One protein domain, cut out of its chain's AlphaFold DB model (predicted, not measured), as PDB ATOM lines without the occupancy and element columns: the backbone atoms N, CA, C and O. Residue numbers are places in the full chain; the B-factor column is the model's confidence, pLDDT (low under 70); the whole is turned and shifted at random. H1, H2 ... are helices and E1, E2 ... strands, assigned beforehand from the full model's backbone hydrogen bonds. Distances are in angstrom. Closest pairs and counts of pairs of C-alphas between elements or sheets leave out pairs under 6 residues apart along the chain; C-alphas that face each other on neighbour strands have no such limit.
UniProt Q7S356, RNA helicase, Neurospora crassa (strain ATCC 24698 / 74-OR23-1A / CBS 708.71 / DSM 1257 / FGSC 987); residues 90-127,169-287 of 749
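Overview. This is residues 90 to 127 and 169 to 287 of the 749 residues of the protein "RNA helicase" of Neurospora crassa (strain ATCC 24698 / 74-OR23-1A / CBS 708.71 / DSM 1257 / FGSC 987) (UniProt Q7S356). A small closed barrel of six strands, E2, E3, E6, E5, E4 and E7, makes the body, with the short helix H1 on its outside and the short strand E1 paired onto E5. From E1 an arm with H2 reaches far from the barrel and makes the longest axis, while residues 266 to 272, in the link from E6 to E7, stick out elsewhere. The printed part has 157 residues, with two named helices and seven named strands in the order H1 E1 H2 E2 E3 E4 E5 E6 E7; the class is mostly strand, though under half of the residues are in named elements. The ring is antiparallel throughout, and E1 is parallel to E5. The whole is loose, with a radius of gyration of the C-alphas of 18.9 A, and elongated, spanning 66 by 40 by 36 A.

Arrangement. Start at H1, residues 90 to 94, which is on the barrel and outside it, at a height over the sheet of 8.6 A. Its O i to N i+4 count within hydrogen-bond range is 0 of 1, and its O i to N i+3 count is 1 of 2. Next, E1, residues 100 to 103, is parallel to E5, residues 230 to 243, with N 102 and O 234 2.8 A apart. H2, residues 112 to 117, is not on the barrel; its O i to N i+4 pairs are within hydrogen-bond range. Beyond the cut, E2, residues 173 to 181, forms a hairpin with E3, residues 189 to 193, where N 181 and O 189 are 2.8 A apart. E6, residues 248 to 252, is on the other side of E3, with N 190 and O 251 2.8 A apart. E4, residues 209 to 215, forms a hairpin with E5, with N 212 and O 235 2.8 A apart. E5 and E6 form another hairpin, with N 240 and O 250 2.7 A apart. E4, E5 and E6 are a meander, each strand the antiparallel neighbour of the one before. E7, residues 275 to 284, closes the ring between E4, with N 213 and O 281 2.9 A apart, and E2, with N 178 and O 278 2.8 A apart. E3 E4 E5 E6 and E4 E5 E6 E7 are each a Greek key, four strands in a row holding a meander, the first the antiparallel neighbour of the fourth.

Along the chain. Find C-alpha 90, where H1 begins, at (67.782, -35.917, 15.025). E5 runs 28.2 A from C-alpha 230 at (59.361, -32.519, 20.661) and bends by 88 degrees at residue 233. E2 is 20.0 A long, E4 19.1 A and E7 23.9 A, ending at C-alpha 284 at (51.776, -36.896, 4.256).

Size, cuts and confidence. The C-alphas farthest apart, those of Leu 124 and Gly 220, are 66.4 A from each other. Residues 128 to 168 are not printed, and C-alphas 127 and 169 are 38.3 A apart across this cut. The links E3 to E4, E4 to E5 and E6 to E7 are long. Look for pLDDT under 70 at residues 218 to 228 and 259 to 274; the mean of the printed part is 82.0.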
ATOM      1  N   ALA A  90      68.625 -36.138  13.851       82.19
ATOM      2  CA  ALA A  90      67.782 -35.917  15.025       82.19
ATOM      3  C   ALA A  90      66.323 -35.589  14.658       82.19
ATOM      4  O   ALA A  90      65.402 -36.081  15.303       82.19
ATOM      5  N   LEU A  91      66.095 -34.819  13.584       84.25
ATOM      6  CA  LEU A  91      64.744 -34.524  13.102       84.25
ATOM      7  C   LEU A  91      64.095 -35.750  12.458       84.25
ATOM      8  O   LEU A  91      62.899 -35.952  12.637       84.25
ATOM      9  N   LYS A  92      64.857 -36.598  11.759       85.75
ATOM     10  CA  LYS A  92      64.315 -37.842  11.183       85.75
ATOM     11  C   LYS A  92      63.843 -38.816  12.265       85.75
ATOM     12  O   LYS A  92      62.737 -39.335  12.164       85.75
ATOM     13  N   GLN A  93      64.639 -38.993  13.321       87.75
ATOM     14  CA  GLN A  93      64.328 -39.899  14.437       87.75
ATOM     15  C   GLN A  93      63.027 -39.535  15.168       87.75
ATOM     16  O   GLN A  93      62.325 -40.422  15.645       87.75
ATOM     17  N   ILE A  94      62.647 -38.252  15.207       88.12
ATOM     18  CA  ILE A  94      61.388 -37.817  15.838       88.12
ATOM     19  C   ILE A  94      60.154 -38.464  15.198       88.12
ATOM     20  O   ILE A  94      59.179 -38.735  15.899       88.12
ATOM     21  N   ASN A  95      60.193 -38.754  13.896       89.75
ATOM     22  CA  ASN A  95      59.072 -39.398  13.208       89.75
ATOM     23  C   ASN A  95      58.901 -40.876  13.607       89.75
ATOM     24  O   ASN A  95      57.821 -41.430  13.417       89.75
ATOM     25  N   GLU A  96      59.931 -41.501  14.184       89.44
ATOM     26  CA  GLU A  96      59.914 -42.899  14.636       89.44
ATOM     27  C   GLU A  96      59.453 -43.039  16.096       89.44
ATOM     28  O   GLU A  96      59.026 -44.116  16.513       89.44
ATOM     29  N   TYR A  97      59.501 -41.962  16.889       90.38
ATOM     30  CA  TYR A  97      59.091 -42.016  18.290       90.38
ATOM     31  C   TYR A  97      57.575 -42.175  18.449       90.38
ATOM     32  O   TYR A  97      56.773 -41.523  17.770       90.38
ATOM     33  N   ALA A  98      57.181 -43.016  19.408       90.62
ATOM     34  CA  ALA A  98      55.798 -43.124  19.851       90.62
ATOM     35  C   ALA A  98      55.353 -41.832  20.553       90.62
ATOM     36  O   ALA A  98      56.146 -41.175  21.230       90.62
ATOM     37  N   GLY A  99      54.078 -41.488  20.416       89.06
ATOM     38  CA  GLY A  99      53.474 -40.334  21.070       89.06
ATOM     39  C   GLY A  99      51.977 -40.510  21.248       89.06
ATOM     40  O   GLY A  99      51.388 -41.478  20.763       89.06
ATOM     41  N   THR A 100      51.359 -39.568  21.949       93.38
ATOM     42  CA  THR A 100      49.906 -39.523  22.101       93.38
ATOM     43  C   THR A 100      49.287 -38.988  20.816       93.38
ATOM     44  O   THR A 100      49.560 -37.851  20.430       93.38
ATOM     45  N   VAL A 101      48.474 -39.810  20.152       94.44
ATOM     46  CA  VAL A 101      47.771 -39.434  18.920       94.44
ATOM     47  C   VAL A 101      46.529 -38.619  19.262       94.44
ATOM     48  O   VAL A 101      45.753 -39.005  20.136       94.44
ATOM     49  N   ILE A 102      46.361 -37.491  18.580       94.06
ATOM     50  CA  ILE A 102      45.183 -36.631  18.653       94.06
ATOM     51  C   ILE A 102      44.613 -36.516  17.243       94.06
ATOM     52  O   ILE A 102      45.254 -35.968  16.342       94.06
ATOM     53  N   ASP A 103      43.410 -37.047  17.056       94.12
ATOM     54  CA  ASP A 103      42.740 -37.085  15.762       94.12
ATOM     55  C   ASP A 103      41.842 -35.868  15.555       94.12
ATOM     56  O   ASP A 103      40.998 -35.538  16.388       94.12
ATOM     57  N   THR A 104      41.995 -35.226  14.397       93.44
ATOM     58  CA  THR A 104      41.020 -34.255  13.899       93.44
ATOM     59  C   THR A 104      40.035 -34.978  12.990       93.44
ATOM     60  O   THR A 104      40.419 -35.589  11.985       93.44
ATOM     61  N   PHE A 105      38.748 -34.919  13.329       89.19
ATOM     62  CA  PHE A 105      37.721 -35.633  12.581       89.19
ATOM     63  C   PHE A 105      37.320 -34.898  11.285       89.19
ATOM     64  O   PHE A 105      37.395 -33.662  11.198       89.19
ATOM     65  N   PRO A 106      36.883 -35.641  10.251       85.38
ATOM     66  CA  PRO A 106      36.279 -35.071   9.051       85.38
ATOM     67  C   PRO A 106      35.133 -34.113   9.377       85.38
ATOM     68  O   PRO A 106      34.230 -34.459  10.140       85.38
ATOM     69  N   LYS A 107      35.130 -32.920   8.769       78.62
ATOM     70  CA  LYS A 107      34.050 -31.935   8.984       78.62
ATOM     71  C   LYS A 107      32.740 -32.380   8.338       78.62
ATOM     72  O   LYS A 107      31.656 -32.065   8.816       78.62
ATOM     73  N   THR A 108      32.853 -33.094   7.225       76.94
ATOM     74  CA  THR A 108      31.730 -33.452   6.366       76.94
ATOM     75  C   THR A 108      31.835 -34.918   5.996       76.94
ATOM     76  O   THR A 108      32.772 -35.321   5.309       76.94
ATOM     77  N   HIS A 109      30.863 -35.716   6.416       83.81
ATOM     78  CA  HIS A 109      30.717 -37.092   5.968       83.81
ATOM     79  C   HIS A 109      29.238 -37.397   5.757       83.81
ATOM     80  O   HIS A 109      28.363 -36.749   6.331       83.81
ATOM     81  N   ILE A 110      28.966 -38.378   4.905       89.81
ATOM     82  CA  ILE A 110      27.619 -38.912   4.742       89.81
ATOM     83  C   ILE A 110      27.472 -40.047   5.744       89.81
ATOM     84  O   ILE A 110      28.195 -41.041   5.664       89.81
ATOM     85  N   ASP A 111      26.523 -39.913   6.665       92.12
ATOM     86  CA  ASP A 111      26.081 -41.039   7.476       92.12
ATOM     87  C   ASP A 111      25.167 -41.930   6.625       92.12
ATOM     88  O   ASP A 111      23.951 -41.732   6.527       92.12
ATOM     89  N   TYR A 112      25.777 -42.906   5.950       93.25
ATOM     90  CA  TYR A 112      25.048 -43.858   5.118       93.25
ATOM     91  C   TYR A 112      24.065 -44.696   5.938       93.25
ATOM     92  O   TYR A 112      22.998 -45.027   5.429       93.25
ATOM     93  N   LEU A 113      24.375 -45.018   7.199       91.31
ATOM     94  CA  LEU A 113      23.473 -45.796   8.051       91.31
ATOM     95  C   LEU A 113      22.213 -44.995   8.362       91.31
ATOM     96  O   LEU A 113      21.104 -45.512   8.200       91.31
ATOM     97  N   GLN A 114      22.371 -43.723   8.731       92.06
ATOM     98  CA  GLN A 114      21.249 -42.816   8.936       92.06
ATOM     99  C   GLN A 114      20.435 -42.657   7.647       92.06
ATOM    100  O   GLN A 114      19.216 -42.833   7.681       92.06
ATOM    101  N   TYR A 115      21.096 -42.401   6.511       92.62
ATOM    102  CA  TYR A 115      20.435 -42.255   5.212       92.62
ATOM    103  C   TYR A 115      19.608 -43.498   4.851       92.62
ATOM    104  O   TYR A 115      18.418 -43.386   4.570       92.62
ATOM    105  N   ILE A 116      20.204 -44.690   4.935       92.12
ATOM    106  CA  ILE A 116      19.550 -45.965   4.617       92.12
ATOM    107  C   ILE A 116      18.387 -46.243   5.571       92.12
ATOM    108  O   ILE A 116      17.308 -46.614   5.114       92.12
ATOM    109  N   SER A 117      18.582 -46.050   6.880       88.12
ATOM    110  CA  SER A 117      17.557 -46.344   7.892       88.12
ATOM    111  C   SER A 117      16.282 -45.511   7.721       88.12
ATOM    112  O   SER A 117      15.199 -45.969   8.082       88.12
ATOM    113  N   GLY A 118      16.396 -44.320   7.122       84.94
ATOM    114  CA  GLY A 118      15.257 -43.471   6.775       84.94
ATOM    115  C   GLY A 118      14.471 -43.932   5.541       84.94
ATOM    116  O   GLY A 118      13.403 -43.385   5.274       84.94
ATOM    117  N   ILE A 119      14.979 -44.910   4.784       82.50
ATOM    118  CA  ILE A 119      14.424 -45.339   3.492       82.50
ATOM    119  C   ILE A 119      14.007 -46.810   3.529       82.50
ATOM    120  O   ILE A 119      12.902 -47.155   3.111       82.50
ATOM    121  N   LEU A 120      14.902 -47.687   3.993       75.75
ATOM    122  CA  LEU A 120      14.785 -49.138   3.878       75.75
ATOM    123  C   LEU A 120      15.039 -49.778   5.250       75.75
ATOM    124  O   LEU A 120      16.065 -49.499   5.877       75.75
ATOM    125  N   PRO A 121      14.170 -50.690   5.721       78.69
ATOM    126  CA  PRO A 121      14.497 -51.535   6.859       78.69
ATOM    127  C   PRO A 121      15.764 -52.340   6.558       78.69
ATOM    128  O   PRO A 121      15.829 -53.051   5.554       78.69
ATOM    129  N   ALA A 122      16.757 -52.275   7.448       77.12
ATOM    130  CA  ALA A 122      18.039 -52.962   7.263       77.12
ATOM    131  C   ALA A 122      17.888 -54.482   7.042       77.12
ATOM    132  O   ALA A 122      18.715 -55.094   6.376       77.12
ATOM    133  N   SER A 123      16.802 -55.083   7.543       81.50
ATOM    134  CA  SER A 123      16.467 -56.500   7.366       81.50
ATOM    135  C   SER A 123      16.120 -56.904   5.929       81.50
ATOM    136  O   SER A 123      16.094 -58.095   5.640       81.50
ATOM    137  N   LEU A 124      15.798 -55.948   5.050       84.06
ATOM    138  CA  LEU A 124      15.432 -56.213   3.652       84.06
ATOM    139  C   LEU A 124      16.615 -56.081   2.691       84.06
ATOM    140  O   LEU A 124      16.508 -56.451   1.523       84.06
ATOM    141  N   LEU A 125      17.730 -55.526   3.159       85.00
ATOM    142  CA  LEU A 125      18.914 -55.338   2.337       85.00
ATOM    143  C   LEU A 125      19.682 -56.655   2.192       85.00
ATOM    144  O   LEU A 125      19.867 -57.366   3.183       85.00
ATOM    145  N   PRO A 126      20.197 -56.975   0.990       84.44
ATOM    146  CA  PRO A 126      21.041 -58.148   0.828       84.44
ATOM    147  C   PRO A 126      22.340 -57.997   1.631       84.44
ATOM    148  O   PRO A 126      22.824 -56.885   1.877       84.44
ATOM    149  N   ALA A 127      22.920 -59.123   2.042       85.50
ATOM    150  CA  ALA A 127      24.212 -59.126   2.713       85.50
ATOM    151  C   ALA A 127      25.313 -58.644   1.758       85.50
ATOM    152  O   ALA A 127      25.332 -59.018   0.584       85.50
ATOM    153  N   ALA A 169      56.231 -40.090   1.561       87.38
ATOM    154  CA  ALA A 169      57.338 -39.958   2.505       87.38
ATOM    155  C   ALA A 169      58.463 -39.055   1.972       87.38
ATOM    156  O   ALA A 169      59.135 -38.399   2.768       87.38
ATOM    157  N   SER A 170      58.653 -38.987   0.648       85.19
ATOM    158  CA  SER A 170      59.626 -38.080   0.029       85.19
ATOM    159  C   SER A 170      59.235 -36.602   0.158       85.19
ATOM    160  O   SER A 170      60.115 -35.748   0.158       85.19
ATOM    161  N   TYR A 171      57.947 -36.307   0.369       86.81
ATOM    162  CA  TYR A 171      57.435 -34.950   0.595       86.81
ATOM    163  C   TYR A 171      57.426 -34.532   2.071       86.81
ATOM    164  O   TYR A 171      56.951 -33.444   2.392       86.81
ATOM    165  N   ALA A 172      57.904 -35.376   2.991       89.38
ATOM    166  CA  ALA A 172      57.927 -35.044   4.413       89.38
ATOM    167  C   ALA A 172      58.761 -33.779   4.683       89.38
ATOM    168  O   ALA A 172      59.876 -33.630   4.179       89.38
ATOM    169  N   LEU A 173      58.237 -32.889   5.528       89.50
ATOM    170  CA  LEU A 173      58.896 -31.636   5.899       89.50
ATOM    171  C   LEU A 173      59.430 -31.744   7.330       89.50
ATOM    172  O   LEU A 173      58.747 -32.250   8.220       89.50
ATOM    173  N   TYR A 174      60.647 -31.258   7.564       88.38
ATOM    174  CA  TYR A 174      61.349 -31.402   8.843       88.38
ATOM    175  C   TYR A 174      61.695 -30.036   9.418       88.38
ATOM    176  O   TYR A 174      62.244 -29.196   8.707       88.38
ATOM    177  N   GLY A 175      61.392 -29.802  10.698       86.31
ATOM    178  CA  GLY A 175      61.635 -28.491  11.316       86.31
ATOM    179  C   GLY A 175      60.865 -27.339  10.659       86.31
ATOM    180  O   GLY A 175      61.278 -26.184  10.767       86.31
ATOM    181  N   HIS A 176      59.786 -27.654   9.944       87.69
ATOM    182  CA  HIS A 176      59.073 -26.730   9.081       87.69
ATOM    183  C   HIS A 176      58.206 -25.775   9.899       87.69
ATOM    184  O   HIS A 176      57.593 -26.169  10.889       87.69
ATOM    185  N   THR A 177      58.162 -24.513   9.488       87.81
ATOM    186  CA  THR A 177      57.442 -23.469  10.222       87.81
ATOM    187  C   THR A 177      55.967 -23.474   9.836       87.81
ATOM    188  O   THR A 177      55.634 -23.482   8.656       87.81
ATOM    189  N   GLY A 178      55.084 -23.456  10.831       88.81
ATOM    190  CA  GLY A 178      53.647 -23.293  10.667       88.81
ATOM    191  C   GLY A 178      53.123 -22.115  11.481       88.81
ATOM    192  O   GLY A 178      53.632 -21.810  12.561       88.81
ATOM    193  N   ILE A 179      52.092 -21.461  10.956       90.06
ATOM    194  CA  ILE A 179      51.383 -20.370  11.628       90.06
ATOM    195  C   ILE A 179      50.123 -20.951  12.266       90.06
ATOM    196  O   ILE A 179      49.181 -21.321  11.565       90.06
ATOM    197  N   LEU A 180      50.115 -21.047  13.592       89.25
ATOM    198  CA  LEU A 180      48.989 -21.511  14.396       89.25
ATOM    199  C   LEU A 180      48.065 -20.335  14.732       89.25
ATOM    200  O   LEU A 180      48.507 -19.341  15.306       89.25
ATOM    201  N   LYS A 181      46.774 -20.466  14.416       89.00
ATOM    202  CA  LYS A 181      45.734 -19.476  14.724       89.00
ATOM    203  C   LYS A 181      44.590 -20.118  15.502       89.00
ATOM    204  O   LYS A 181      44.025 -21.119  15.061       89.00
ATOM    205  N   PHE A 182      44.203 -19.498  16.612       83.94
ATOM    206  CA  PHE A 182      43.071 -19.921  17.446       83.94
ATOM    207  C   PHE A 182      41.777 -19.233  16.998       83.94
ATOM    208  O   PHE A 182      41.142 -18.505  17.756       83.94
ATOM    209  N   ASN A 183      41.424 -19.422  15.725       79.06
ATOM    210  CA  ASN A 183      40.209 -18.846  15.141       79.06
ATOM    211  C   ASN A 183      38.943 -19.556  15.646       79.06
ATOM    212  O   ASN A 183      37.898 -18.926  15.791       79.06
ATOM    213  N   ASP A 184      39.060 -20.858  15.901       75.88
ATOM    214  CA  ASP A 184      38.048 -21.717  16.503       75.88
ATOM    215  C   ASP A 184      38.645 -22.291  17.807       75.88
ATOM    216  O   ASP A 184      39.765 -22.815  17.762       75.88
ATOM    217  N   PRO A 185      37.975 -22.143  18.967       71.50
ATOM    218  CA  PRO A 185      38.462 -22.674  20.240       71.50
ATOM    219  C   PRO A 185      38.629 -24.197  20.256       71.50
ATOM    220  O   PRO A 185      39.493 -24.693  20.978       71.50
ATOM    221  N   ASP A 186      37.819 -24.921  19.480       76.19
ATOM    222  CA  ASP A 186      37.787 -26.385  19.475       76.19
ATOM    223  C   ASP A 186      38.725 -26.967  18.400       76.19
ATOM    224  O   ASP A 186      39.372 -27.998  18.609       76.19
ATOM    225  N   GLU A 187      38.855 -26.278  17.262       83.75
ATOM    226  CA  GLU A 187      39.670 -26.710  16.120       83.75
ATOM    227  C   GLU A 187      40.519 -25.564  15.536       83.75
ATOM    228  O   GLU A 187      40.222 -25.037  14.455       83.75
ATOM    229  N   PRO A 188      41.614 -25.167  16.204       90.31
ATOM    230  CA  PRO A 188      42.523 -24.163  15.668       90.31
ATOM    231  C   PRO A 188      43.137 -24.604  14.331       90.31
ATOM    232  O   PRO A 188      43.206 -25.787  13.981       90.31
ATOM    233  N   THR A 189      43.616 -23.620  13.571       93.50
ATOM    234  CA  THR A 189      44.171 -23.848  12.234       93.50
ATOM    235  C   THR A 189      45.676 -23.656  12.205       93.50
ATOM    236  O   THR A 189      46.180 -22.686  12.767       93.50
ATOM    237  N   VAL A 190      46.380 -24.519  11.478       94.31
ATOM    238  CA  VAL A 190      47.807 -24.387  11.175       94.31
ATOM    239  C   VAL A 190      47.976 -24.136   9.680       94.31
ATOM    240  O   VAL A 190      47.522 -24.924   8.854       94.31
ATOM    241  N   THR A 191      48.623 -23.031   9.320       94.75
ATOM    242  CA  THR A 191      48.971 -22.702   7.932       94.75
ATOM    243  C   THR A 191      50.439 -23.019   7.674       94.75
ATOM    244  O   THR A 191      51.300 -22.564   8.425       94.75
ATOM    245  N   ILE A 192      50.720 -23.786   6.620       93.06
ATOM    246  CA  ILE A 192      52.072 -24.194   6.206       93.06
ATOM    247  C   ILE A 192      52.267 -23.968   4.707       93.06
ATOM    248  O   ILE A 192      51.302 -24.011   3.938       93.06
ATOM    249  N   THR A 193      53.518 -23.792   4.292       90.62
ATOM    250  CA  THR A 193      53.902 -23.766   2.876       90.62
ATOM    251  C   THR A 193      54.438 -25.138   2.485       90.62
ATOM    252  O   THR A 193      55.324 -25.675   3.142       90.62
ATOM    253  N   VAL A 194      53.904 -25.730   1.424       87.81
ATOM    254  CA  VAL A 194      54.278 -27.069   0.967       87.81
ATOM    255  C   VAL A 194      54.846 -26.975  -0.446       87.81
ATOM    256  O   VAL A 194      54.067 -26.834  -1.386       87.81
ATOM    257  N   PRO A 195      56.175 -27.074  -0.607       81.19
ATOM    258  CA  PRO A 195      56.814 -27.018  -1.918       81.19
ATOM    259  C   PRO A 195      56.266 -28.081  -2.875       81.19
ATOM    260  O   PRO A 195      56.076 -29.228  -2.464       81.19
ATOM    261  N   GLY A 196      56.033 -27.714  -4.137       76.81
ATOM    262  CA  GLY A 196      55.518 -28.606  -5.184       76.81
ATOM    263  C   GLY A 196      53.986 -28.737  -5.210       76.81
ATOM    264  O   GLY A 196      53.403 -29.440  -6.049       76.81
ATOM    265  N   LEU A 197      53.277 -28.084  -4.280       82.50
ATOM    266  CA  LEU A 197      51.816 -28.169  -4.192       82.50
ATOM    267  C   LEU A 197      51.132 -27.580  -5.436       82.50
ATOM    268  O   LEU A 197      50.022 -28.011  -5.791       82.50
ATOM    269  N   ARG A 198      51.788 -26.629  -6.115       80.56
ATOM    270  CA  ARG A 198      51.326 -26.039  -7.376       80.56
ATOM    271  C   ARG A 198      51.236 -27.087  -8.489       80.56
ATOM    272  O   ARG A 198      50.238 -27.124  -9.206       80.56
ATOM    273  N   GLU A 199      52.193 -28.008  -8.551       78.44
ATOM    274  CA  GLU A 199      52.293 -29.095  -9.532       78.44
ATOM    275  C   GLU A 199      51.466 -30.336  -9.138       78.44
ATOM    276  O   GLU A 199      51.454 -31.335  -9.858       78.44
ATOM    277  N   ASN A 200      50.712 -30.276  -8.031       81.06
ATOM    278  CA  ASN A 200      50.023 -31.412  -7.397       81.06
ATOM    279  C   ASN A 200      50.974 -32.473  -6.814       81.06
ATOM    280  O   ASN A 200      50.707 -33.678  -6.948       81.06
ATOM    281  N   THR A 201      52.039 -32.017  -6.152       83.50
ATOM    282  CA  THR A 201      53.131 -32.844  -5.625       83.50
ATOM    283  C   THR A 201      53.579 -32.312  -4.248       83.50
ATOM    284  O   THR A 201      54.467 -31.472  -4.194       83.50
ATOM    285  N   PRO A 202      52.981 -32.737  -3.115       87.06
ATOM    286  CA  PRO A 202      52.076 -33.874  -2.954       87.06
ATOM    287  C   PRO A 202      50.658 -33.639  -3.495       87.06
ATOM    288  O   PRO A 202      50.111 -32.534  -3.460       87.06
ATOM    289  N   ASN A 203      50.008 -34.722  -3.936       88.31
ATOM    290  CA  ASN A 203      48.611 -34.702  -4.381       88.31
ATOM    291  C   ASN A 203      47.631 -34.697  -3.192       88.31
ATOM    292  O   ASN A 203      46.967 -35.699  -2.892       88.31
ATOM    293  N   VAL A 204      47.546 -33.540  -2.539       90.31
ATOM    294  CA  VAL A 204      46.681 -33.281  -1.385       90.31
ATOM    295  C   VAL A 204      45.360 -32.641  -1.823       90.31
ATOM    296  O   VAL A 204      45.327 -31.792  -2.721       90.31
ATOM    297  N   GLN A 205      44.271 -33.063  -1.189       88.81
ATOM    298  CA  GLN A 205      42.899 -32.590  -1.354       88.81
ATOM    299  C   GLN A 205      42.313 -32.196   0.008       88.81
ATOM    300  O   GLN A 205      42.840 -32.559   1.058       88.81
ATOM    301  N   VAL A 206      41.210 -31.447  -0.013       89.06
ATOM    302  CA  VAL A 206      40.452 -31.115   1.201       89.06
ATOM    303  C   VAL A 206      40.048 -32.399   1.932       89.06
ATOM    304  O   VAL A 206      39.646 -33.384   1.311       89.06
ATOM    305  N   ASP A 207      40.170 -32.354   3.257       90.31
ATOM    306  CA  ASP A 207      39.909 -33.421   4.228       90.31
ATOM    307  C   ASP A 207      40.898 -34.605   4.229       90.31
ATOM    308  O   ASP A 207      40.772 -35.523   5.048       90.31
ATOM    309  N   ASP A 208      41.939 -34.568   3.389       92.44
ATOM    310  CA  ASP A 208      43.074 -35.480   3.543       92.44
ATOM    311  C   ASP A 208      43.741 -35.295   4.916       92.44
ATOM    312  O   ASP A 208      43.725 -34.213   5.514       92.44
ATOM    313  N   GLU A 209      44.353 -36.369   5.406       94.06
ATOM    314  CA  GLU A 209      45.075 -36.383   6.674       94.06
ATOM    315  C   GLU A 209      46.547 -35.999   6.481       94.06
ATOM    316  O   GLU A 209      47.233 -36.517   5.594       94.06
ATOM    317  N   VAL A 210      47.034 -35.105   7.340       96.06
ATOM    318  CA  VAL A 210      48.437 -34.690   7.415       96.06
ATOM    319  C   VAL A 210      48.882 -34.808   8.865       96.06
ATOM    320  O   VAL A 210      48.282 -34.209   9.756       96.06
ATOM    321  N   GLN A 211      49.936 -35.574   9.119       96.00
ATOM    322  CA  GLN A 211      50.438 -35.764  10.472       96.00
ATOM    323  C   GLN A 211      51.420 -34.654  10.842       96.00
ATOM    324  O   GLN A 211      52.386 -34.404  10.121       96.00
ATOM    325  N   LEU A 212      51.193 -34.030  11.996       95.62
ATOM    326  CA  LEU A 212      52.039 -32.988  12.565       95.62
ATOM    327  C   LEU A 212      52.644 -33.464  13.886       95.62
ATOM    328  O   LEU A 212      51.940 -33.918  14.787       95.62
ATOM    329  N   ARG A 213      53.957 -33.294  14.032       93.75
ATOM    330  CA  ARG A 213      54.689 -33.498  15.287       93.75
ATOM    331  C   ARG A 213      55.313 -32.179  15.697       93.75
ATOM    332  O   ARG A 213      56.249 -31.711  15.052       93.75
ATOM    333  N   GLN A 214      54.766 -31.565  16.740       90.25
ATOM    334  CA  GLN A 214      55.217 -30.262  17.222       90.25
ATOM    335  C   GLN A 214      56.581 -30.387  17.906       90.25
ATOM    336  O   GLN A 214      56.758 -31.187  18.829       90.25
ATOM    337  N   LEU A 215      57.539 -29.594  17.444       88.19
ATOM    338  CA  LEU A 215      58.915 -29.580  17.927       88.19
ATOM    339  C   LEU A 215      59.102 -28.553  19.048       88.19
ATOM    340  O   LEU A 215      58.244 -27.697  19.262       88.19
ATOM    341  N   ARG A 216      60.226 -28.647  19.766       80.75
ATOM    342  CA  ARG A 216      60.649 -27.655  20.763       80.75
ATOM    343  C   ARG A 216      61.963 -27.004  20.327       80.75
ATOM    344  O   ARG A 216      62.935 -27.712  20.058       80.75
ATOM    345  N   PHE A 217      61.987 -25.677  20.242       71.12
ATOM    346  CA  PHE A 217      63.206 -24.897  20.030       71.12
ATOM    347  C   PHE A 217      63.474 -23.979  21.224       71.12
ATOM    348  O   PHE A 217      62.560 -23.584  21.952       71.12
ATOM    349  N   ASP A 218      64.749 -23.655  21.429       63.41
ATOM    350  CA  ASP A 218      65.163 -22.717  22.465       63.41
ATOM    351  C   ASP A 218      64.831 -21.256  22.099       63.41
ATOM    352  O   ASP A 218      64.440 -20.938  20.973       63.41
ATOM    353  N   TYR A 219      65.027 -20.331  23.047       57.38
ATOM    354  CA  TYR A 219      64.799 -18.889  22.848       57.38
ATOM    355  C   TYR A 219      65.646 -18.262  21.722       57.38
ATOM    356  O   TYR A 219      65.360 -17.143  21.297       57.38
ATOM    357  N   GLY A 220      66.693 -18.944  21.248       54.97
ATOM    358  CA  GLY A 220      67.515 -18.529  20.111       54.97
ATOM    359  C   GLY A 220      67.068 -19.133  18.777       54.97
ATOM    360  O   GLY A 220      67.723 -18.887  17.765       54.97
ATOM    361  N   GLY A 221      65.995 -19.931  18.758       57.84
ATOM    362  CA  GLY A 221      65.522 -20.648  17.577       57.84
ATOM    363  C   GLY A 221      66.388 -21.849  17.191       57.84
ATOM    364  O   GLY A 221      66.213 -22.387  16.090       57.84
ATOM    365  N   HIS A 222      67.302 -22.280  18.068       61.06
ATOM    366  CA  HIS A 222      68.101 -23.485  17.883       61.06
ATOM    367  C   HIS A 222      67.315 -24.703  18.357       61.06
ATOM    368  O   HIS A 222      66.521 -24.649  19.296       61.06
ATOM    369  N   PHE A 223      67.518 -25.812  17.653       62.94
ATOM    370  CA  PHE A 223      66.864 -27.070  17.976       62.94
ATOM    371  C   PHE A 223      67.301 -27.529  19.369       62.94
ATOM    372  O   PHE A 223      68.494 -27.722  19.614       62.94
ATOM    373  N   GLU A 224      66.338 -27.664  20.280       62.72
ATOM    374  CA  GLU A 224      66.617 -27.922  21.686       62.72
ATOM    375  C   GLU A 224      67.092 -29.377  21.843       62.72
ATOM    376  O   GLU A 224      66.307 -30.321  21.809       62.72
ATOM    377  N   SER A 225      68.408 -29.580  21.986       55.34
ATOM    378  CA  SER A 225      69.017 -30.911  22.173       55.34
ATOM    379  C   SER A 225      68.825 -31.482  23.587       55.34
ATOM    380  O   SER A 225      69.308 -32.575  23.891       55.34
ATOM    381  N   SER A 226      68.119 -30.749  24.455       55.19
ATOM    382  CA  SER A 226      67.694 -31.173  25.790       55.19
ATOM    383  C   SER A 226      66.755 -32.392  25.723       55.19
ATOM    384  O   SER A 226      66.183 -32.691  24.681       55.19
ATOM    385  N   PHE A 227      66.568 -33.083  26.856       56.78
ATOM    386  CA  PHE A 227      65.957 -34.421  27.005       56.78
ATOM    387  C   PHE A 227      64.688 -34.768  26.178       56.78
ATOM    388  O   PHE A 227      64.426 -35.956  26.009       56.78
ATOM    389  N   PHE A 228      63.913 -33.804  25.658       69.94
ATOM    390  CA  PHE A 228      62.733 -34.055  24.814       69.94
ATOM    391  C   PHE A 228      62.608 -33.015  23.673       69.94
ATOM    392  O   PHE A 228      62.012 -31.961  23.892       69.94
ATOM    393  N   PRO A 229      63.103 -33.302  22.450       77.44
ATOM    394  CA  PRO A 229      63.155 -32.345  21.327       77.44
ATOM    395  C   PRO A 229      61.793 -32.045  20.663       77.44
ATOM    396  O   PRO A 229      61.696 -31.312  19.677       77.44
ATOM    397  N   TRP A 230      60.721 -32.652  21.168       87.19
ATOM    398  CA  TRP A 230      59.361 -32.519  20.661       87.19
ATOM    399  C   TRP A 230      58.360 -32.706  21.805       87.19
ATOM    400  O   TRP A 230      58.721 -33.122  22.907       87.19
ATOM    401  N   THR A 231      57.097 -32.365  21.567       86.38
ATOM    402  CA  THR A 231      56.069 -32.303  22.621       86.38
ATOM    403  C   THR A 231      55.559 -33.663  23.095       86.38
ATOM    404  O   THR A 231      54.972 -33.733  24.173       86.38
ATOM    405  N   GLY A 232      55.786 -34.729  22.321       87.50
ATOM    406  CA  GLY A 232      55.229 -36.063  22.571       87.50
ATOM    407  C   GLY A 232      53.830 -36.284  21.982       87.50
ATOM    408  O   GLY A 232      53.299 -37.390  22.098       87.50
ATOM    409  N   TYR A 233      53.242 -35.272  21.336       91.00
ATOM    410  CA  TYR A 233      51.931 -35.356  20.688       91.00
ATOM    411  C   TYR A 233      52.053 -35.499  19.174       91.00
ATOM    412  O   TYR A 233      52.851 -34.817  18.524       91.00
ATOM    413  N   ILE A 234      51.225 -36.376  18.621       94.31
ATOM    414  CA  ILE A 234      51.086 -36.621  17.191       94.31
ATOM    415  C   ILE A 234      49.694 -36.142  16.797       94.31
ATOM    416  O   ILE A 234      48.704 -36.748  17.193       94.31
ATOM    417  N   TYR A 235      49.607 -35.064  16.028       95.19
ATOM    418  CA  TYR A 235      48.324 -34.542  15.576       95.19
ATOM    419  C   TYR A 235      48.027 -35.062  14.173       95.19
ATOM    420  O   TYR A 235      48.737 -34.723  13.226       95.19
ATOM    421  N   ASN A 236      46.967 -35.851  14.024       95.62
ATOM    422  CA  ASN A 236      46.429 -36.215  12.718       95.62
ATOM    423  C   ASN A 236      45.491 -35.086  12.276       95.62
ATOM    424  O   ASN A 236      44.299 -35.063  12.594       95.62
ATOM    425  N   ALA A 237      46.076 -34.085  11.621       95.69
ATOM    426  CA  ALA A 237      45.382 -32.895  11.159       95.69
ATOM    427  C   ALA A 237      44.614 -33.167   9.861       95.69
ATOM    428  O   ALA A 237      44.978 -34.045   9.078       95.69
ATOM    429  N   ARG A 238      43.571 -32.373   9.600       94.31
ATOM    430  CA  ARG A 238      42.762 -32.464   8.372       94.31
ATOM    431  C   ARG A 238      42.950 -31.235   7.506       94.31
ATOM    432  O   ARG A 238      42.886 -30.109   7.995       94.31
ATOM    433  N   VAL A 239      43.120 -31.432   6.206       93.88
ATOM    434  CA  VAL A 239      43.256 -30.329   5.251       93.88
ATOM    435  C   VAL A 239      41.936 -29.568   5.141       93.88
ATOM    436  O   VAL A 239      40.918 -30.117   4.737       93.88
ATOM    437  N   SER A 240      41.945 -28.285   5.481       91.31
ATOM    438  CA  SER A 240      40.791 -27.394   5.339       91.31
ATOM    439  C   SER A 240      40.749 -26.699   3.986       91.31
ATOM    440  O   SER A 240      39.668 -26.432   3.471       91.31
ATOM    441  N   ALA A 241      41.914 -26.330   3.452       89.94
ATOM    442  CA  ALA A 241      42.037 -25.627   2.184       89.94
ATOM    443  C   ALA A 241      43.401 -25.902   1.547       89.94
ATOM    444  O   ALA A 241      44.412 -26.024   2.243       89.94
ATOM    445  N   VAL A 242      43.409 -25.952   0.215       90.56
ATOM    446  CA  VAL A 242      44.601 -26.127  -0.617       90.56
ATOM    447  C   VAL A 242      44.708 -24.919  -1.543       90.56
ATOM    448  O   VAL A 242      43.902 -24.768  -2.459       90.56
ATOM    449  N   VAL A 243      45.690 -24.047  -1.320       89.31
ATOM    450  CA  VAL A 243      45.918 -22.856  -2.154       89.31
ATOM    451  C   VAL A 243      47.152 -23.093  -3.013       89.31
ATOM    452  O   VAL A 243      48.273 -22.757  -2.643       89.31
ATOM    453  N   ARG A 244      46.942 -23.696  -4.188       86.00
ATOM    454  CA  ARG A 244      48.030 -24.119  -5.089       86.00
ATOM    455  C   ARG A 244      48.872 -22.960  -5.623       86.00
ATOM    456  O   ARG A 244      50.071 -23.118  -5.797       86.00
ATOM    457  N   ALA A 245      48.269 -21.791  -5.853       81.69
ATOM    458  CA  ALA A 245      48.977 -20.628  -6.395       81.69
ATOM    459  C   ALA A 245      50.131 -20.162  -5.488       81.69
ATOM    460  O   ALA A 245      51.200 -19.811  -5.987       81.69
ATOM    461  N   THR A 246      49.920 -20.211  -4.171       84.19
ATOM    462  CA  THR A 246      50.884 -19.805  -3.133       84.19
ATOM    463  C   THR A 246      51.477 -20.997  -2.385       84.19
ATOM    464  O   THR A 246      52.062 -20.819  -1.321       84.19
ATOM    465  N   GLU A 247      51.265 -22.215  -2.893       87.94
ATOM    466  CA  GLU A 247      51.722 -23.460  -2.269       87.94
ATOM    467  C   GLU A 247      51.333 -23.610  -0.789       87.94
ATOM    468  O   GLU A 247      52.053 -24.184   0.021       87.94
ATOM    469  N   THR A 248      50.178 -23.071  -0.403       91.00
ATOM    470  CA  THR A 248      49.772 -22.996   1.002       91.00
ATOM    471  C   THR A 248      48.757 -24.086   1.341       91.00
ATOM    472  O   THR A 248      47.736 -24.227   0.660       91.00
ATOM    473  N   LEU A 249      48.993 -24.820   2.432       94.00
ATOM    474  CA  LEU A 249      47.999 -25.687   3.065       94.00
ATOM    475  C   LEU A 249      47.496 -25.063   4.362       94.00
ATOM    476  O   LEU A 249      48.274 -24.598   5.195       94.00
ATOM    477  N   VAL A 250      46.180 -25.110   4.553       94.31
ATOM    478  CA  VAL A 250      45.536 -24.769   5.824       94.31
ATOM    479  C   VAL A 250      44.998 -26.052   6.434       94.31
ATOM    480  O   VAL A 250      44.193 -26.741   5.807       94.31
ATOM    481  N   LEU A 251      45.435 -26.375   7.646       95.56
ATOM    482  CA  LEU A 251      45.102 -27.599   8.367       95.56
ATOM    483  C   LEU A 251      44.244 -27.268   9.590       95.56
ATOM    484  O   LEU A 251      44.587 -26.354  10.331       95.56
ATOM    485  N   ARG A 252      43.162 -28.013   9.828       94.44
ATOM    486  CA  ARG A 252      42.460 -28.039  11.122       94.44
ATOM    487  C   ARG A 252      43.171 -29.019  12.040       94.44
ATOM    488  O   ARG A 252      43.505 -30.123  11.599       94.44
ATOM    489  N   VAL A 253      43.388 -28.619  13.286       93.25
ATOM    490  CA  VAL A 253      44.140 -29.411  14.260       93.25
ATOM    491  C   VAL A 253      43.429 -29.370  15.610       93.25
ATOM    492  O   VAL A 253      43.500 -28.375  16.321       93.25
ATOM    493  N   ALA A 254      42.750 -30.450  15.983       91.31
ATOM    494  CA  ALA A 254      42.094 -30.547  17.283       91.31
ATOM    495  C   ALA A 254      43.120 -30.622  18.429       91.31
ATOM    496  O   ALA A 254      44.154 -31.283  18.313       91.31
ATOM    497  N   GLY A 255      42.829 -29.955  19.552       85.31
ATOM    498  CA  GLY A 255      43.573 -30.107  20.811       85.31
ATOM    499  C   GLY A 255      45.024 -29.601  20.822       85.31
ATOM    500  O   GLY A 255      45.738 -29.852  21.795       85.31
ATOM    501  N   ILE A 256      45.483 -28.906  19.777       85.88
ATOM    502  CA  ILE A 256      46.838 -28.342  19.735       85.88
ATOM    503  C   ILE A 256      46.976 -27.139  20.670       85.88
ATOM    504  O   ILE A 256      46.088 -26.294  20.788       85.88
ATOM    505  N   THR A 257      48.134 -27.044  21.321       76.56
ATOM    506  CA  THR A 257      48.505 -25.927  22.197       76.56
ATOM    507  C   THR A 257      49.818 -25.292  21.735       76.56
ATOM    508  O   THR A 257      50.589 -25.888  20.977       76.56
ATOM    509  N   TYR A 258      50.088 -24.060  22.170       70.62
ATOM    510  CA  TYR A 258      51.381 -23.413  21.946       70.62
ATOM    511  C   TYR A 258      52.306 -23.667  23.147       70.62
ATOM    512  O   TYR A 258      51.906 -23.493  24.298       70.62
ATOM    513  N   HIS A 259      53.554 -24.071  22.894       62.34
ATOM    514  CA  HIS A 259      54.583 -24.170  23.930       62.34
ATOM    515  C   HIS A 259      55.443 -22.893  23.937       62.34
ATOM    516  O   HIS A 259      55.936 -22.437  22.911       62.34
ATOM    517  N   THR A 260      55.575 -22.284  25.116       50.28
ATOM    518  CA  THR A 260      55.836 -20.851  25.359       50.28
ATOM    519  C   THR A 260      57.278 -20.347  25.185       50.28
ATOM    520  O   THR A 260      57.589 -19.275  25.695       50.28
ATOM    521  N   ALA A 261      58.171 -21.057  24.493       48.22
ATOM    522  CA  ALA A 261      59.539 -20.556  24.266       48.22
ATOM    523  C   ALA A 261      59.680 -19.693  22.988       48.22
ATOM    524  O   ALA A 261      60.582 -18.866  22.907       48.22
ATOM    525  N   GLU A 262      58.758 -19.819  22.025       48.97
ATOM    526  CA  GLU A 262      58.861 -19.234  20.671       48.97
ATOM    527  C   GLU A 262      57.963 -17.990  20.456       48.97
ATOM    528  O   GLU A 262      57.459 -17.745  19.361       48.97
ATOM    529  N   VAL A 263      57.732 -17.164  21.487       45.88
ATOM    530  CA  VAL A 263      57.057 -15.864  21.291       45.88
ATOM    531  C   VAL A 263      58.073 -14.856  20.758       45.88
ATOM    532  O   VAL A 263      58.793 -14.208  21.521       45.88
ATOM    533  N   VAL A 264      58.126 -14.692  19.436       47.03
ATOM    534  CA  VAL A 264      58.816 -13.554  18.823       47.03
ATOM    535  C   VAL A 264      58.020 -12.293  19.177       47.03
ATOM    536  O   VAL A 264      56.983 -12.001  18.594       47.03
ATOM    537  N   THR A 265      58.538 -11.567  20.170       43.09
ATOM    538  CA  THR A 265      58.073 -10.298  20.763       43.09
ATOM    539  C   THR A 265      56.901 -10.378  21.758       43.09
ATOM    540  O   THR A 265      55.734 -10.356  21.371       43.09
ATOM    541  N   PRO A 266      57.171 -10.352  23.079       38.88
ATOM    542  CA  PRO A 266      56.155 -10.031  24.066       38.88
ATOM    543  C   PRO A 266      55.924  -8.517  24.032       38.88
ATOM    544  O   PRO A 266      56.489  -7.765  24.824       38.88
ATOM    545  N   THR A 267      55.072  -8.035  23.130       45.09
ATOM    546  CA  THR A 267      54.339  -6.810  23.454       45.09
ATOM    547  C   THR A 267      53.269  -7.221  24.462       45.09
ATOM    548  O   THR A 267      52.193  -7.682  24.112       45.09
ATOM    549  N   MET A 268      53.594  -7.136  25.759       44.62
ATOM    550  CA  MET A 268      52.662  -7.424  26.865       44.62
ATOM    551  C   MET A 268      51.561  -6.352  27.006       44.62
ATOM    552  O   MET A 268      51.146  -6.015  28.112       44.62
ATOM    553  N   ILE A 269      51.102  -5.781  25.892       50.59
ATOM    554  CA  ILE A 269      50.060  -4.760  25.842       50.59
ATOM    555  C   ILE A 269      48.963  -5.299  24.919       50.59
ATOM    556  O   ILE A 269      49.269  -5.619  23.774       50.59
ATOM    557  N   PRO A 270      47.707  -5.420  25.390       49.00
ATOM    558  CA  PRO A 270      46.589  -5.870  24.569       49.00
ATOM    559  C   PRO A 270      46.505  -5.106  23.239       49.00
ATOM    560  O   PRO A 270      46.679  -3.882  23.243       49.00
ATOM    561  N   PRO A 271      46.172  -5.790  22.130       52.78
ATOM    562  CA  PRO A 271      45.645  -7.159  22.055       52.78
ATOM    563  C   PRO A 271      46.717  -8.268  22.059       52.78
ATOM    564  O   PRO A 271      47.808  -8.102  21.526       52.78
ATOM    565  N   TRP A 272      46.371  -9.418  22.654       55.88
ATOM    566  CA  TRP A 272      47.170 -10.651  22.617       55.88
ATOM    567  C   TRP A 272      47.428 -11.096  21.165       55.88
ATOM    568  O   TRP A 272      46.541 -10.909  20.326       55.88
ATOM    569  N   PRO A 273      48.586 -11.708  20.850       57.91
ATOM    570  CA  PRO A 273      48.843 -12.217  19.507       57.91
ATOM    571  C   PRO A 273      47.803 -13.283  19.131       57.91
ATOM    572  O   PRO A 273      47.579 -14.240  19.870       57.91
ATOM    573  N   THR A 274      47.157 -13.104  17.978       67.56
ATOM    574  CA  THR A 274      46.175 -14.049  17.411       67.56
ATOM    575  C   THR A 274      46.831 -15.171  16.604       67.56
ATOM    576  O   THR A 274      46.155 -16.108  16.182       67.56
ATOM    577  N   GLU A 275      48.143 -15.072  16.377       78.69
ATOM    578  CA  GLU A 275      48.929 -15.981  15.550       78.69
ATOM    579  C   GLU A 275      50.229 -16.348  16.270       78.69
ATOM    580  O   GLU A 275      50.896 -15.487  16.846       78.69
ATOM    581  N   PHE A 276      50.589 -17.629  16.223       81.88
ATOM    582  CA  PHE A 276      51.791 -18.173  16.844       81.88
ATOM    583  C   PHE A 276      52.627 -18.893  15.795       81.88
ATOM    584  O   PHE A 276      52.108 -19.687  15.012       81.88
ATOM    585  N   VAL A 277      53.930 -18.634  15.793       83.69
ATOM    586  CA  VAL A 277      54.882 -19.355  14.948       83.69
ATOM    587  C   VAL A 277      55.322 -20.600  15.703       83.69
ATOM    588  O   VAL A 277      55.749 -20.501  16.849       83.69
ATOM    589  N   VAL A 278      55.162 -21.767  15.085       85.31
ATOM    590  CA  VAL A 278      55.475 -23.066  15.690       85.31
ATOM    591  C   VAL A 278      56.179 -23.936  14.657       85.31
ATOM    592  O   VAL A 278      55.844 -23.889  13.473       85.31
ATOM    593  N   LYS A 279      57.139 -24.758  15.080       88.00
ATOM    594  CA  LYS A 279      57.829 -25.695  14.185       88.00
ATOM    595  C   LYS A 279      57.320 -27.128  14.305       88.00
ATOM    596  O   LYS A 279      57.040 -27.624  15.396       88.00
ATOM    597  N   PHE A 280      57.259 -27.814  13.168       91.12
ATOM    598  CA  PHE A 280      56.740 -29.173  13.047       91.12
ATOM    599  C   PHE A 280      57.657 -30.068  12.218       91.12
ATOM    600  O   PHE A 280      58.294 -29.627  11.261       91.12
ATOM    601  N   ASN A 281      57.645 -31.361  12.525       93.06
ATOM    602  CA  ASN A 281      57.797 -32.364  11.479       93.06
ATOM    603  C   ASN A 281      56.418 -32.685  10.895       93.06
ATOM    604  O   ASN A 281      55.447 -32.822  11.641       93.06
ATOM    605  N   ILE A 282      56.345 -32.804   9.573       95.25
ATOM    606  CA  ILE A 282      55.102 -32.942   8.812       95.25
ATOM    607  C   ILE A 282      55.222 -34.165   7.907       95.25
ATOM    608  O   ILE A 282      56.184 -34.283   7.146       95.25
ATOM    609  N   GLN A 283      54.247 -35.070   7.981       94.56
ATOM    610  CA  GLN A 283      54.190 -36.271   7.150       94.56
ATOM    611  C   GLN A 283      52.862 -36.333   6.394       94.56
ATOM    612  O   GLN A 283      51.795 -36.091   6.958       94.56
ATOM    613  N   PHE A 284      52.938 -36.687   5.114       94.50
ATOM    614  CA  PHE A 284      51.776 -36.896   4.256       94.50
ATOM    615  C   PHE A 284      51.449 -38.387   4.203       94.50
ATOM    616  O   PHE A 284      52.337 -39.214   3.977       94.50
ATOM    617  N   PHE A 285      50.182 -38.746   4.395       91.44
ATOM    618  CA  PHE A 285      49.741 -40.137   4.336       91.44
ATOM    619  C   PHE A 285      49.004 -40.463   3.053       91.44
ATOM    620  O   PHE A 285      48.556 -39.590   2.316       91.44
ATOM    621  N   VAL A 286      48.925 -41.761   2.761       92.56
ATOM    622  CA  VAL A 286      48.123 -42.248   1.647       92.56
ATOM    623  C   VAL A 286      46.645 -42.075   1.998       92.56
ATOM    624  O   VAL A 286      46.186 -42.658   2.984       92.56
ATOM    625  N   PRO A 287      45.877 -41.310   1.210       90.94
ATOM    626  CA  PRO A 287      44.460 -41.116   1.463       90.94
ATOM    627  C   PRO A 287      43.695 -42.392   1.087       90.94
ATOM    628  O   PRO A 287      43.235 -42.563  -0.042       90.94
TER     629      PRO A 287